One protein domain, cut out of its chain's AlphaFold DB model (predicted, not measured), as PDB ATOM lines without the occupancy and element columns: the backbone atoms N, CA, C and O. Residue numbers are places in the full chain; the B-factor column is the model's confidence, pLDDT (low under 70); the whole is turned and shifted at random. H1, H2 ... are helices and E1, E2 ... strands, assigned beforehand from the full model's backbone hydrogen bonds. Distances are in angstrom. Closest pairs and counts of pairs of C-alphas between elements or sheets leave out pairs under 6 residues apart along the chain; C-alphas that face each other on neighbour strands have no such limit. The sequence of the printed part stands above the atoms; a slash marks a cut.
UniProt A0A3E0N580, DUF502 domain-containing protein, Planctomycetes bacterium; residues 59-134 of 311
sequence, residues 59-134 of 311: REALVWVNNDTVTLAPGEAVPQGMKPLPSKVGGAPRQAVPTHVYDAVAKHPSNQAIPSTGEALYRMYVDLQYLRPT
ATOM      1  N   ARG A  59      40.727-112.035 -16.085       87.12
ATOM      2  CA  ARG A  59      42.072-112.333 -16.577       87.12
ATOM      3  C   ARG A  59      42.648-111.163 -17.355       87.12
ATOM      4  O   ARG A  59      43.749-110.736 -17.040       87.12
ATOM      5  N   GLU A  60      41.921-110.648 -18.342       84.94
ATOM      6  CA  GLU A  60      42.416-109.536 -19.156       84.94
ATOM      7  C   GLU A  60      42.616-108.269 -18.318       84.94
ATOM      8  O   GLU A  60      43.626-107.597 -18.485       84.94
ATOM      9  N   ALA A  61      41.731-107.981 -17.360       84.69
ATOM     10  CA  ALA A  61      41.898-106.858 -16.441       84.69
ATOM     11  C   ALA A  61      43.148-107.016 -15.560       84.69
ATOM     12  O   ALA A  61      43.940-106.086 -15.452       84.69
ATOM     13  N   LEU A  62      43.364-108.193 -14.964       83.00
ATOM     14  CA  LEU A  62      44.545-108.456 -14.132       83.00
ATOM     15  C   LEU A  62      45.843-108.432 -14.944       83.00
ATOM     16  O   LEU A  62      46.851-107.928 -14.460       83.00
ATOM     17  N   VAL A  63      45.828-108.942 -16.178       84.50
ATOM     18  CA  VAL A  63      46.975-108.824 -17.088       84.50
ATOM     19  C   VAL A  63      47.209-107.358 -17.437       84.50
ATOM     20  O   VAL A  63      48.335-106.898 -17.340       84.50
ATOM     21  N   TRP A  64      46.167-106.598 -17.774       85.50
ATOM     22  CA  TRP A  64      46.292-105.180 -18.102       85.50
ATOM     23  C   TRP A  64      46.891-104.353 -16.954       85.50
ATOM     24  O   TRP A  64      47.736-103.502 -17.211       85.50
ATOM     25  N   VAL A  65      46.514-104.634 -15.700       83.25
ATOM     26  CA  VAL A  65      47.056-103.929 -14.521       83.25
ATOM     27  C   VAL A  65      48.493-104.356 -14.185       83.25
ATOM     28  O   VAL A  65      49.270-103.518 -13.742       83.25
ATOM     29  N   ASN A  66      48.861-105.627 -14.390       78.50
ATOM     30  CA  ASN A  66      50.123-106.190 -13.882       78.50
ATOM     31  C   ASN A  66      51.175-106.515 -14.966       78.50
ATOM     32  O   ASN A  66      52.189-107.146 -14.656       78.50
ATOM     33  N   ASN A  67      50.934-106.195 -16.240       78.31
ATOM     34  CA  ASN A  67      51.829-106.588 -17.333       78.31
ATOM     35  C   ASN A  67      53.114-105.738 -17.378       78.31
ATOM     36  O   ASN A  67      53.235-104.819 -18.184       78.31
ATOM     37  N   ASP A  68      54.106-106.128 -16.580       80.19
ATOM     38  CA  ASP A  68      55.438-105.511 -16.516       80.19
ATOM     39  C   ASP A  68      56.433-106.172 -17.491       80.19
ATOM     40  O   ASP A  68      57.559-106.535 -17.134       80.19
ATOM     41  N   THR A  69      56.008-106.404 -18.734       81.75
ATOM     42  CA  THR A  69      56.879-106.995 -19.761       81.75
ATOM     43  C   THR A  69      57.814-105.958 -20.363       81.75
ATOM     44  O   THR A  69      57.395-104.881 -20.781       81.75
ATOM     45  N   VAL A  70      59.094-106.310 -20.472       81.12
ATOM     46  CA  VAL A  70      60.100-105.468 -21.129       81.12
ATOM     47  C   VAL A  70      60.423-106.051 -22.495       81.12
ATOM     48  O   VAL A  70      60.689-107.248 -22.624       81.12
ATOM     49  N   THR A  71      60.400-105.202 -23.522       84.00
ATOM     50  CA  THR A  71      60.857-105.566 -24.868       84.00
ATOM     51  C   THR A  71      62.357-105.310 -24.956       84.00
ATOM     52  O   THR A  71      62.797-104.208 -24.650       84.00
ATOM     53  N   LEU A  72      63.123-106.322 -25.358       83.06
ATOM     54  CA  LEU A  72      64.582-106.263 -25.460       83.06
ATOM     55  C   LEU A  72      64.999-105.955 -26.902       83.06
ATOM     56  O   LEU A  72      64.527-106.606 -27.843       83.06
ATOM     57  N   ALA A  73      65.920-105.011 -27.079       80.38
ATOM     58  CA  ALA A  73      66.608-104.806 -28.344       80.38
ATOM     59  C   ALA A  73      67.608-105.955 -28.620       80.38
ATOM     60  O   ALA A  73      68.081-106.622 -27.695       80.38
ATOM     61  N   PRO A  74      67.958-106.229 -29.892       77.75
ATOM     62  CA  PRO A  74      68.924-107.275 -30.224       77.75
ATOM     63  C   PRO A  74      70.283-107.036 -29.541       77.75
ATOM     64  O   PRO A  74      70.952-106.049 -29.828       77.75
ATOM     65  N   GLY A  75      70.697-107.951 -28.657       73.56
ATOM     66  CA  GLY A  75      71.967-107.861 -27.920       73.56
ATOM     67  C   GLY A  75      71.906-107.076 -26.604       73.56
ATOM     68  O   GLY A  75      72.929-106.940 -25.937       73.56
ATOM     69  N   GLU A  76      70.731-106.587 -26.209       81.25
ATOM     70  CA  GLU A  76      70.522-105.930 -24.919       81.25
ATOM     71  C   GLU A  76      70.592-106.941 -23.762       81.25
ATOM     72  O   GLU A  76      70.062-108.054 -23.845       81.25
ATOM     73  N   ALA A  77      71.270-106.567 -22.674       82.31
ATOM     74  CA  ALA A  77      71.361-107.405 -21.484       82.31
ATOM     75  C   ALA A  77      70.008-107.464 -20.761       82.31
ATOM     76  O   ALA A  77      69.314-106.459 -20.627       82.31
ATOM     77  N   VAL A  78      69.645-108.642 -20.247       85.19
ATOM     78  CA  VAL A  78      68.409-108.803 -19.471       85.19
ATOM     79  C   VAL A  78      68.542-108.034 -18.147       85.19
ATOM     80  O   VAL A  78      69.506-108.280 -17.413       85.19
ATOM     81  N   PRO A  79      67.596-107.137 -17.808       85.38
ATOM     82  CA  PRO A  79      67.608-106.426 -16.535       85.38
ATOM     83  C   PRO A  79      67.636-107.382 -15.335       85.38
ATOM     84  O   PRO A  79      67.036-108.462 -15.362       85.38
ATOM     85  N   GLN A  80      68.307-106.976 -14.254       85.38
ATOM     86  CA  GLN A  80      68.338-107.769 -13.022       85.38
ATOM     87  C   GLN A  80      66.914-108.024 -12.506       85.38
ATOM     88  O   GLN A  80      66.080-107.123 -12.459       85.38
ATOM     89  N   GLY A  81      66.632-109.269 -12.115       84.50
ATOM     90  CA  GLY A  81      65.311-109.679 -11.632       84.50
ATOM     91  C   GLY A  81      64.335-110.132 -12.724       84.50
ATOM     92  O   GLY A  81      63.245-110.603 -12.386       84.50
ATOM     93  N   MET A  82      64.712-110.084 -14.006       88.44
ATOM     94  CA  MET A  82      63.905-110.594 -15.118       88.44
ATOM     95  C   MET A  82      64.492-111.867 -15.742       88.44
ATOM     96  O   MET A  82      65.693-112.123 -15.678       88.44
ATOM     97  N   LYS A  83      63.628-112.669 -16.368       87.06
ATOM     98  CA  LYS A  83      63.989-113.846 -17.160       87.06
ATOM     99  C   LYS A  83      63.577-113.658 -18.621       87.06
ATOM    100  O   LYS A  83      62.467-113.185 -18.878       87.06
ATOM    101  N   PRO A  84      64.440-114.032 -19.579       86.81
ATOM    102  CA  PRO A  84      64.108-113.969 -20.994       86.81
ATOM    103  C   PRO A  84      63.060-115.025 -21.365       86.81
ATOM    104  O   PRO A  84      63.114-116.163 -20.898       86.81
ATOM    105  N   LEU A  85      62.125-114.661 -22.242       85.75
ATOM    106  CA  LEU A  85      61.159-115.592 -22.826       85.75
ATOM    107  C   LEU A  85      61.761-116.348 -24.023       85.75
ATOM    108  O   LEU A  85      62.534-115.767 -24.791       85.75
ATOM    109  N   PRO A  86      61.384-117.623 -24.236       82.94
ATOM    110  CA  PRO A  86      61.853-118.396 -25.382       82.94
ATOM    111  C   PRO A  86      61.365-117.780 -26.704       82.94
ATOM    112  O   PRO A  86      60.189-117.462 -26.859       82.94
ATOM    113  N   SER A  87      62.255-117.630 -27.688       78.31
ATOM    114  CA  SER A  87      61.901-117.094 -29.010       78.31
ATOM    115  C   SER A  87      61.388-118.200 -29.939       78.31
ATOM    116  O   SER A  87      62.073-119.195 -30.158       78.31
ATOM    117  N   LYS A  88      60.203-118.012 -30.543       69.69
ATOM    118  CA  LYS A  88      59.618-118.960 -31.518       69.69
ATOM    119  C   LYS A  88      60.377-119.049 -32.846       69.69
ATOM    120  O   LYS A  88      60.198-120.018 -33.569       69.69
ATOM    121  N   VAL A  89      61.170-118.033 -33.184       68.56
ATOM    122  CA  VAL A  89      61.734-117.855 -34.537       68.56
ATOM    123  C   VAL A  89      63.204-118.296 -34.619       68.56
ATOM    124  O   VAL A  89      63.810-118.189 -35.674       68.56
ATOM    125  N   GLY A  90      63.780-118.839 -33.538       63.16
ATOM    126  CA  GLY A  90      65.212-119.141 -33.481       63.16
ATOM    127  C   GLY A  90      66.024-117.844 -33.484       63.16
ATOM    128  O   GLY A  90      66.248-117.220 -34.514       63.16
ATOM    129  N   GLY A  91      66.418-117.380 -32.303       68.06
ATOM    130  CA  GLY A  91      67.126-116.111 -32.155       68.06
ATOM    131  C   GLY A  91      67.102-115.605 -30.721       68.06
ATOM    132  O   GLY A  91      66.511-116.238 -29.845       68.06
ATOM    133  N   ALA A  92      67.743-114.456 -30.493       68.75
ATOM    134  CA  ALA A  92      67.794-113.828 -29.178       68.75
ATOM    135  C   ALA A  92      66.375-113.548 -28.632       68.75
ATOM    136  O   ALA A  92      65.463-113.219 -29.404       68.75
ATOM    137  N   PRO A  93      66.168-113.694 -27.313       75.44
ATOM    138  CA  PRO A  93      64.891-113.400 -26.675       75.44
ATOM    139  C   PRO A  93      64.517-111.932 -26.900       75.44
ATOM    140  O   PRO A  93      65.332-111.038 -26.709       75.44
ATOM    141  N   ARG A  94      63.270-111.688 -27.314       81.31
ATOM    142  CA  ARG A  94      62.752-110.333 -27.585       81.31
ATOM    143  C   ARG A  94      61.982-109.727 -26.421       81.31
ATOM    144  O   ARG A  94      61.651-108.548 -26.459       81.31
ATOM    145  N   GLN A  95      61.649-110.532 -25.420       86.19
ATOM    146  CA  GLN A  95      60.879-110.098 -24.265       86.19
ATOM    147  C   GLN A  95      61.457-110.716 -22.998       86.19
ATOM    148  O   GLN A  95      61.899-111.869 -23.005       86.19
ATOM    149  N   ALA A  96      61.412-109.951 -21.916       86.19
ATOM    150  CA  ALA A  96      61.732-110.403 -20.578       86.19
ATOM    151  C   ALA A  96      60.548-110.163 -19.639       86.19
ATOM    152  O   ALA A  96      59.769-109.223 -19.805       86.19
ATOM    153  N   VAL A  97      60.421-111.050 -18.662       88.50
ATOM    154  CA  VAL A  97      59.363-111.043 -17.645       88.50
ATOM    155  C   VAL A  97      59.981-111.108 -16.257       88.50
ATOM    156  O   VAL A  97      61.055-111.693 -16.104       88.50
ATOM    157  N   PRO A  98      59.320-110.587 -15.215       90.50
ATOM    158  CA  PRO A  98      59.803-110.738 -13.853       90.50
ATOM    159  C   PRO A  98      60.010-112.209 -13.462       90.50
ATOM    160  O   PRO A  98      59.186-113.082 -13.756       90.50
ATOM    161  N   THR A  99      61.105-112.490 -12.751       87.25
ATOM    162  CA  THR A  99      61.505-113.860 -12.372       87.25
ATOM    163  C   THR A  99      60.410-114.600 -11.604       87.25
ATOM    164  O   THR A  99      60.199-115.789 -11.826       87.25
ATOM    165  N   HIS A 100      59.665-113.900 -10.743       87.62
ATOM    166  CA  HIS A 100      58.590-114.498  -9.952       87.62
ATOM    167  C   HIS A 100      57.412-114.988 -10.812       87.62
ATOM    168  O   HIS A 100      56.832-116.028 -10.503       87.62
ATOM    169  N   VAL A 101      57.090-114.291 -11.909       86.38
ATOM    170  CA  VAL A 101      56.051-114.700 -12.872       86.38
ATOM    171  C   VAL A 101      56.527-115.921 -13.653       86.38
ATOM    172  O   VAL A 101      55.811-116.916 -13.759       86.38
ATOM    173  N   TYR A 102      57.767-115.872 -14.145       86.25
ATOM    174  CA  TYR A 102      58.377-116.971 -14.889       86.25
ATOM    175  C   TYR A 102      58.446-118.255 -14.055       86.25
ATOM    176  O   TYR A 102      58.006-119.311 -14.504       86.25
ATOM    177  N   ASP A 103      58.946-118.169 -12.822       87.69
ATOM    178  CA  ASP A 103      59.120-119.331 -11.947       87.69
ATOM    179  C   ASP A 103      57.790-119.914 -11.477       87.69
ATOM    180  O   ASP A 103      57.670-121.133 -11.348       87.69
ATOM    181  N   ALA A 104      56.781-119.072 -11.240       86.00
ATOM    182  CA  ALA A 104      55.445-119.533 -10.878       86.00
ATOM    183  C   ALA A 104      54.806-120.379 -11.992       86.00
ATOM    184  O   ALA A 104      54.175-121.395 -11.700       86.00
ATOM    185  N   VAL A 105      55.010-120.007 -13.261       85.69
ATOM    186  CA  VAL A 105      54.509-120.779 -14.410       85.69
ATOM    187  C   VAL A 105      55.384-122.006 -14.690       85.69
ATOM    188  O   VAL A 105      54.854-123.077 -14.979       85.69
ATOM    189  N   ALA A 106      56.710-121.881 -14.573       85.38
ATOM    190  CA  ALA A 106      57.661-122.957 -14.860       85.38
ATOM    191  C   ALA A 106      57.594-124.124 -13.858       85.38
ATOM    192  O   ALA A 106      57.874-125.263 -14.220       85.38
ATOM    193  N   LYS A 107      57.210-123.861 -12.603       84.62
ATOM    194  CA  LYS A 107      57.070-124.893 -11.559       84.62
ATOM    195  C   LYS A 107      55.783-125.717 -11.676       84.62
ATOM    196  O   LYS A 107      55.638-126.696 -10.948       84.62
ATOM    197  N   HIS A 108      54.837-125.334 -12.538       80.25
ATOM    198  CA  HIS A 108      53.544-126.010 -12.613       80.25
ATOM    199  C   HIS A 108      53.617-127.272 -13.503       80.25
ATOM    200  O   HIS A 108      53.922-127.156 -14.692       80.25
ATOM    201  N   PRO A 109      53.282-128.475 -12.990       67.00
ATOM    202  CA  PRO A 109      53.510-129.761 -13.673       67.00
ATOM    203  C   PRO A 109      52.676-129.995 -14.947       67.00
ATOM    204  O   PRO A 109      52.865-130.993 -15.635       67.00
ATOM    205  N   SER A 110      51.748-129.095 -15.273       63.00
ATOM    206  CA  SER A 110      50.835-129.202 -16.417       63.00
ATOM    207  C   SER A 110      51.335-128.526 -17.703       63.00
ATOM    208  O   SER A 110      50.685-128.663 -18.735       63.00
ATOM    209  N   ASN A 111      52.453-127.789 -17.672       65.12
ATOM    210  CA  ASN A 111      52.919-127.005 -18.820       65.12
ATOM    211  C   ASN A 111      54.102-127.664 -19.531       65.12
ATOM    212  O   ASN A 111      55.228-127.629 -19.047       65.12
ATOM    213  N   GLN A 112      53.857-128.204 -20.724       65.25
ATOM    214  CA  GLN A 112      54.901-128.811 -21.562       65.25
ATOM    215  C   GLN A 112      55.787-127.777 -22.284       65.25
ATOM    216  O   GLN A 112      56.849-128.138 -22.782       65.25
ATOM    217  N   ALA A 113      55.396-126.496 -22.327       78.19
ATOM    218  CA  ALA A 113      56.222-125.430 -22.894       78.19
ATOM    219  C   ALA A 113      55.876-124.054 -22.307       78.19
ATOM    220  O   ALA A 113      54.704-123.703 -22.157       78.19
ATOM    221  N   ILE A 114      56.908-123.258 -22.019       81.94
ATOM    222  CA  ILE A 114      56.766-121.851 -21.630       81.94
ATOM    223  C   ILE A 114      56.411-121.044 -22.893       81.94
ATOM    224  O   ILE A 114      57.094-121.186 -23.912       81.94
ATOM    225  N   PRO A 115      55.350-120.217 -22.874       84.31
ATOM    226  CA  PRO A 115      54.970-119.414 -24.028       84.31
ATOM    227  C   PRO A 115      56.051-118.384 -24.368       84.31
ATOM    228  O   PRO A 115      56.765-117.895 -23.502       84.31
ATOM    229  N   SER A 116      56.142-118.016 -25.645       81.94
ATOM    230  CA  SER A 116      57.148-117.073 -26.157       81.94
ATOM    231  C   SER A 116      56.808-115.597 -25.963       81.94
ATOM    232  O   SER A 116      57.620-114.731 -26.273       81.94
ATOM    233  N   THR A 117      55.581-115.305 -25.532       85.00
ATOM    234  CA  THR A 117      55.059-113.945 -25.382       85.00
ATOM    235  C   THR A 117      54.769-113.699 -23.914       85.00
ATOM    236  O   THR A 117      54.128-114.532 -23.268       85.00
ATOM    237  N   GLY A 118      55.188-112.546 -23.398       81.94
ATOM    238  CA  GLY A 118      54.969-112.173 -22.007       81.94
ATOM    239  C   GLY A 118      53.489-112.113 -21.642       81.94
ATOM    240  O   GLY A 118      53.097-112.700 -20.644       81.94
ATOM    241  N   GLU A 119      52.636-111.557 -22.504       83.44
ATOM    242  CA  GLU A 119      51.178-111.541 -22.301       83.44
ATOM    243  C   GLU A 119      50.591-112.953 -22.109       83.44
ATOM    244  O   GLU A 119      49.801-113.197 -21.199       83.44
ATOM    245  N   ALA A 120      51.022-113.919 -22.926       85.44
ATOM    246  CA  ALA A 120      50.579-115.304 -22.800       85.44
ATOM    247  C   ALA A 120      51.090-115.945 -21.500       85.44
ATOM    248  O   ALA A 120      50.347-116.685 -20.855       85.44
ATOM    249  N   LEU A 121      52.319-115.628 -21.080       86.12
ATOM    250  CA  LEU A 121      52.859-116.072 -19.796       86.12
ATOM    251  C   LEU A 121      52.072-115.486 -18.617       86.12
ATOM    252  O   LEU A 121      51.732-116.211 -17.687       86.12
ATOM    253  N   TYR A 122      51.736-114.198 -18.680       85.12
ATOM    254  CA  TYR A 122      50.943-113.511 -17.666       85.12
ATOM    255  C   TYR A 122      49.521-114.064 -17.581       85.12
ATOM    256  O   TYR A 122      49.029-114.291 -16.479       85.12
ATOM    257  N   ARG A 123      48.879-114.382 -18.713       87.31
ATOM    258  CA  ARG A 123      47.581-115.078 -18.718       87.31
ATOM    259  C   ARG A 123      47.654-116.407 -17.966       87.31
ATOM    260  O   ARG A 123      46.796-116.671 -17.129       87.31
ATOM    261  N   MET A 124      48.701-117.203 -18.201       85.00
ATOM    262  CA  MET A 124      48.918-118.462 -17.476       85.00
ATOM    263  C   MET A 124      49.196-118.230 -15.989       85.00
ATOM    264  O   MET A 124      48.640-118.930 -15.149       85.00
ATOM    265  N   TYR A 125      50.023-117.242 -15.650       85.88
ATOM    266  CA  TYR A 125      50.315-116.878 -14.265       85.88
ATOM    267  C   TYR A 125      49.046-116.489 -13.499       85.88
ATOM    268  O   TYR A 125      48.786-117.018 -12.418       85.88
ATOM    269  N   VAL A 126      48.218-115.620 -14.084       85.31
ATOM    270  CA  VAL A 126      46.951-115.185 -13.489       85.31
ATOM    271  C   VAL A 126      45.977-116.356 -13.355       85.31
ATOM    272  O   VAL A 126      45.329-116.494 -12.314       85.31
ATOM    273  N   ASP A 127      45.917-117.239 -14.356       83.56
ATOM    274  CA  ASP A 127      45.074-118.433 -14.305       83.56
ATOM    275  C   ASP A 127      45.463-119.373 -13.148       83.56
ATOM    276  O   ASP A 127      44.600-119.867 -12.415       83.56
ATOM    277  N   LEU A 128      46.767-119.572 -12.937       81.81
ATOM    278  CA  LEU A 128      47.309-120.448 -11.896       81.81
ATOM    279  C   LEU A 128      47.209-119.858 -10.487       81.81
ATOM    280  O   LEU A 128      46.995-120.605  -9.524       81.81
ATOM    281  N   GLN A 129      47.390-118.544 -10.356       80.62
ATOM    282  CA  GLN A 129      47.471-117.871  -9.063       80.62
ATOM    283  C   GLN A 129      46.102-117.384  -8.573       80.62
ATOM    284  O   GLN A 129      45.769-117.583  -7.406       80.62
ATOM    285  N   TYR A 130      45.296-116.789  -9.458       76.50
ATOM    286  CA  TYR A 130      44.070-116.076  -9.085       76.50
ATOM    287  C   TYR A 130      42.794-116.744  -9.609       76.50
ATOM    288  O   TYR A 130      41.788-116.755  -8.899       76.50
ATOM    289  N   LEU A 131      42.806-117.354 -10.803       79.62
ATOM    290  CA  LEU A 131      41.585-117.917 -11.410       79.62
ATOM    291  C   LEU A 131      41.339-119.403 -11.100       79.62
ATOM    292  O   LEU A 131      40.594-120.086 -11.817       79.62
ATOM    293  N   ARG A 132      41.892-119.913  -9.992       80.06
ATOM    294  CA  ARG A 132      41.613-121.283  -9.538       80.06
ATOM    295  C   ARG A 132      40.104-121.475  -9.341       80.06
ATOM    296  O   ARG A 132      39.504-120.701  -8.592       80.06
ATOM    297  N   PRO A 133      39.481-122.515  -9.935       76.81
ATOM    298  CA  PRO A 133      38.037-122.733  -9.833       76.81
ATOM    299  C   PRO A 133      37.509-122.700  -8.392       76.81
ATOM    300  O   PRO A 133      36.456-122.123  -8.144       76.81
ATOM    301  N   THR A 134      38.280-123.234  -7.445       81.12
ATOM    302  CA  THR A 134      37.946-123.281  -6.015       81.12
ATOM    303  C   THR A 134      37.837-121.905  -5.356       81.12
ATOM    304  O   THR A 134      37.079-121.767  -4.408       81.12
TER     305      THR A 134
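What this domain is: This is residues 59 to 134 of the 311 residues of the protein "DUF502 domain-containing protein" of Planctomycetes bacterium (UniProt A0A3E0N580). Helix H3 lies between H1 and H2, which both pack crosswise on it, and a small antiparallel hairpin, E1 and E2, sits near its first residue. The printed part has 76 residues, mostly helix by class, in the order H1, E1, E2, H2, H3; under half are in named elements. It is compact, with a radius of gyration of the C-alphas of 12.5 A, and elongated, spanning 43 by 27 by 20 A.

Where its parts are: H1, residues 59 to 66, begins at C-alpha (42.072, -112.333, -16.577). E1 is 82 to 84, E2 95 to 98, H2 99 to 106. H3, 118 to 129, measures 16.0 A and ends at C-alpha (47.471, -117.871, -9.063).

How they stand to each other: H3 touches H1, C-alphas of Tyr 122 and Val 63 closest at 6.2 A, only just about perpendicular at 71 degrees. H3 touches H2, Tyr 125 and Val 105 closest at 5.7 A between C-alphas, only just about perpendicular at 72 degrees. H1 and H2 are apart. In the hairpin, N 83 and O 97 are 2.8 A apart, within hydrogen-bond range. In H1, H2 and H3, every O i to N i+4 pair is within range.

The domain as a whole: The C-alphas farthest apart, Gly 75 and Thr 134, are 43.3 A apart. The printed part has no cut. Links H1 to E1 and H2 to H3 are long. Residues 88 to 92 and 109 to 112 have pLDDT under 70.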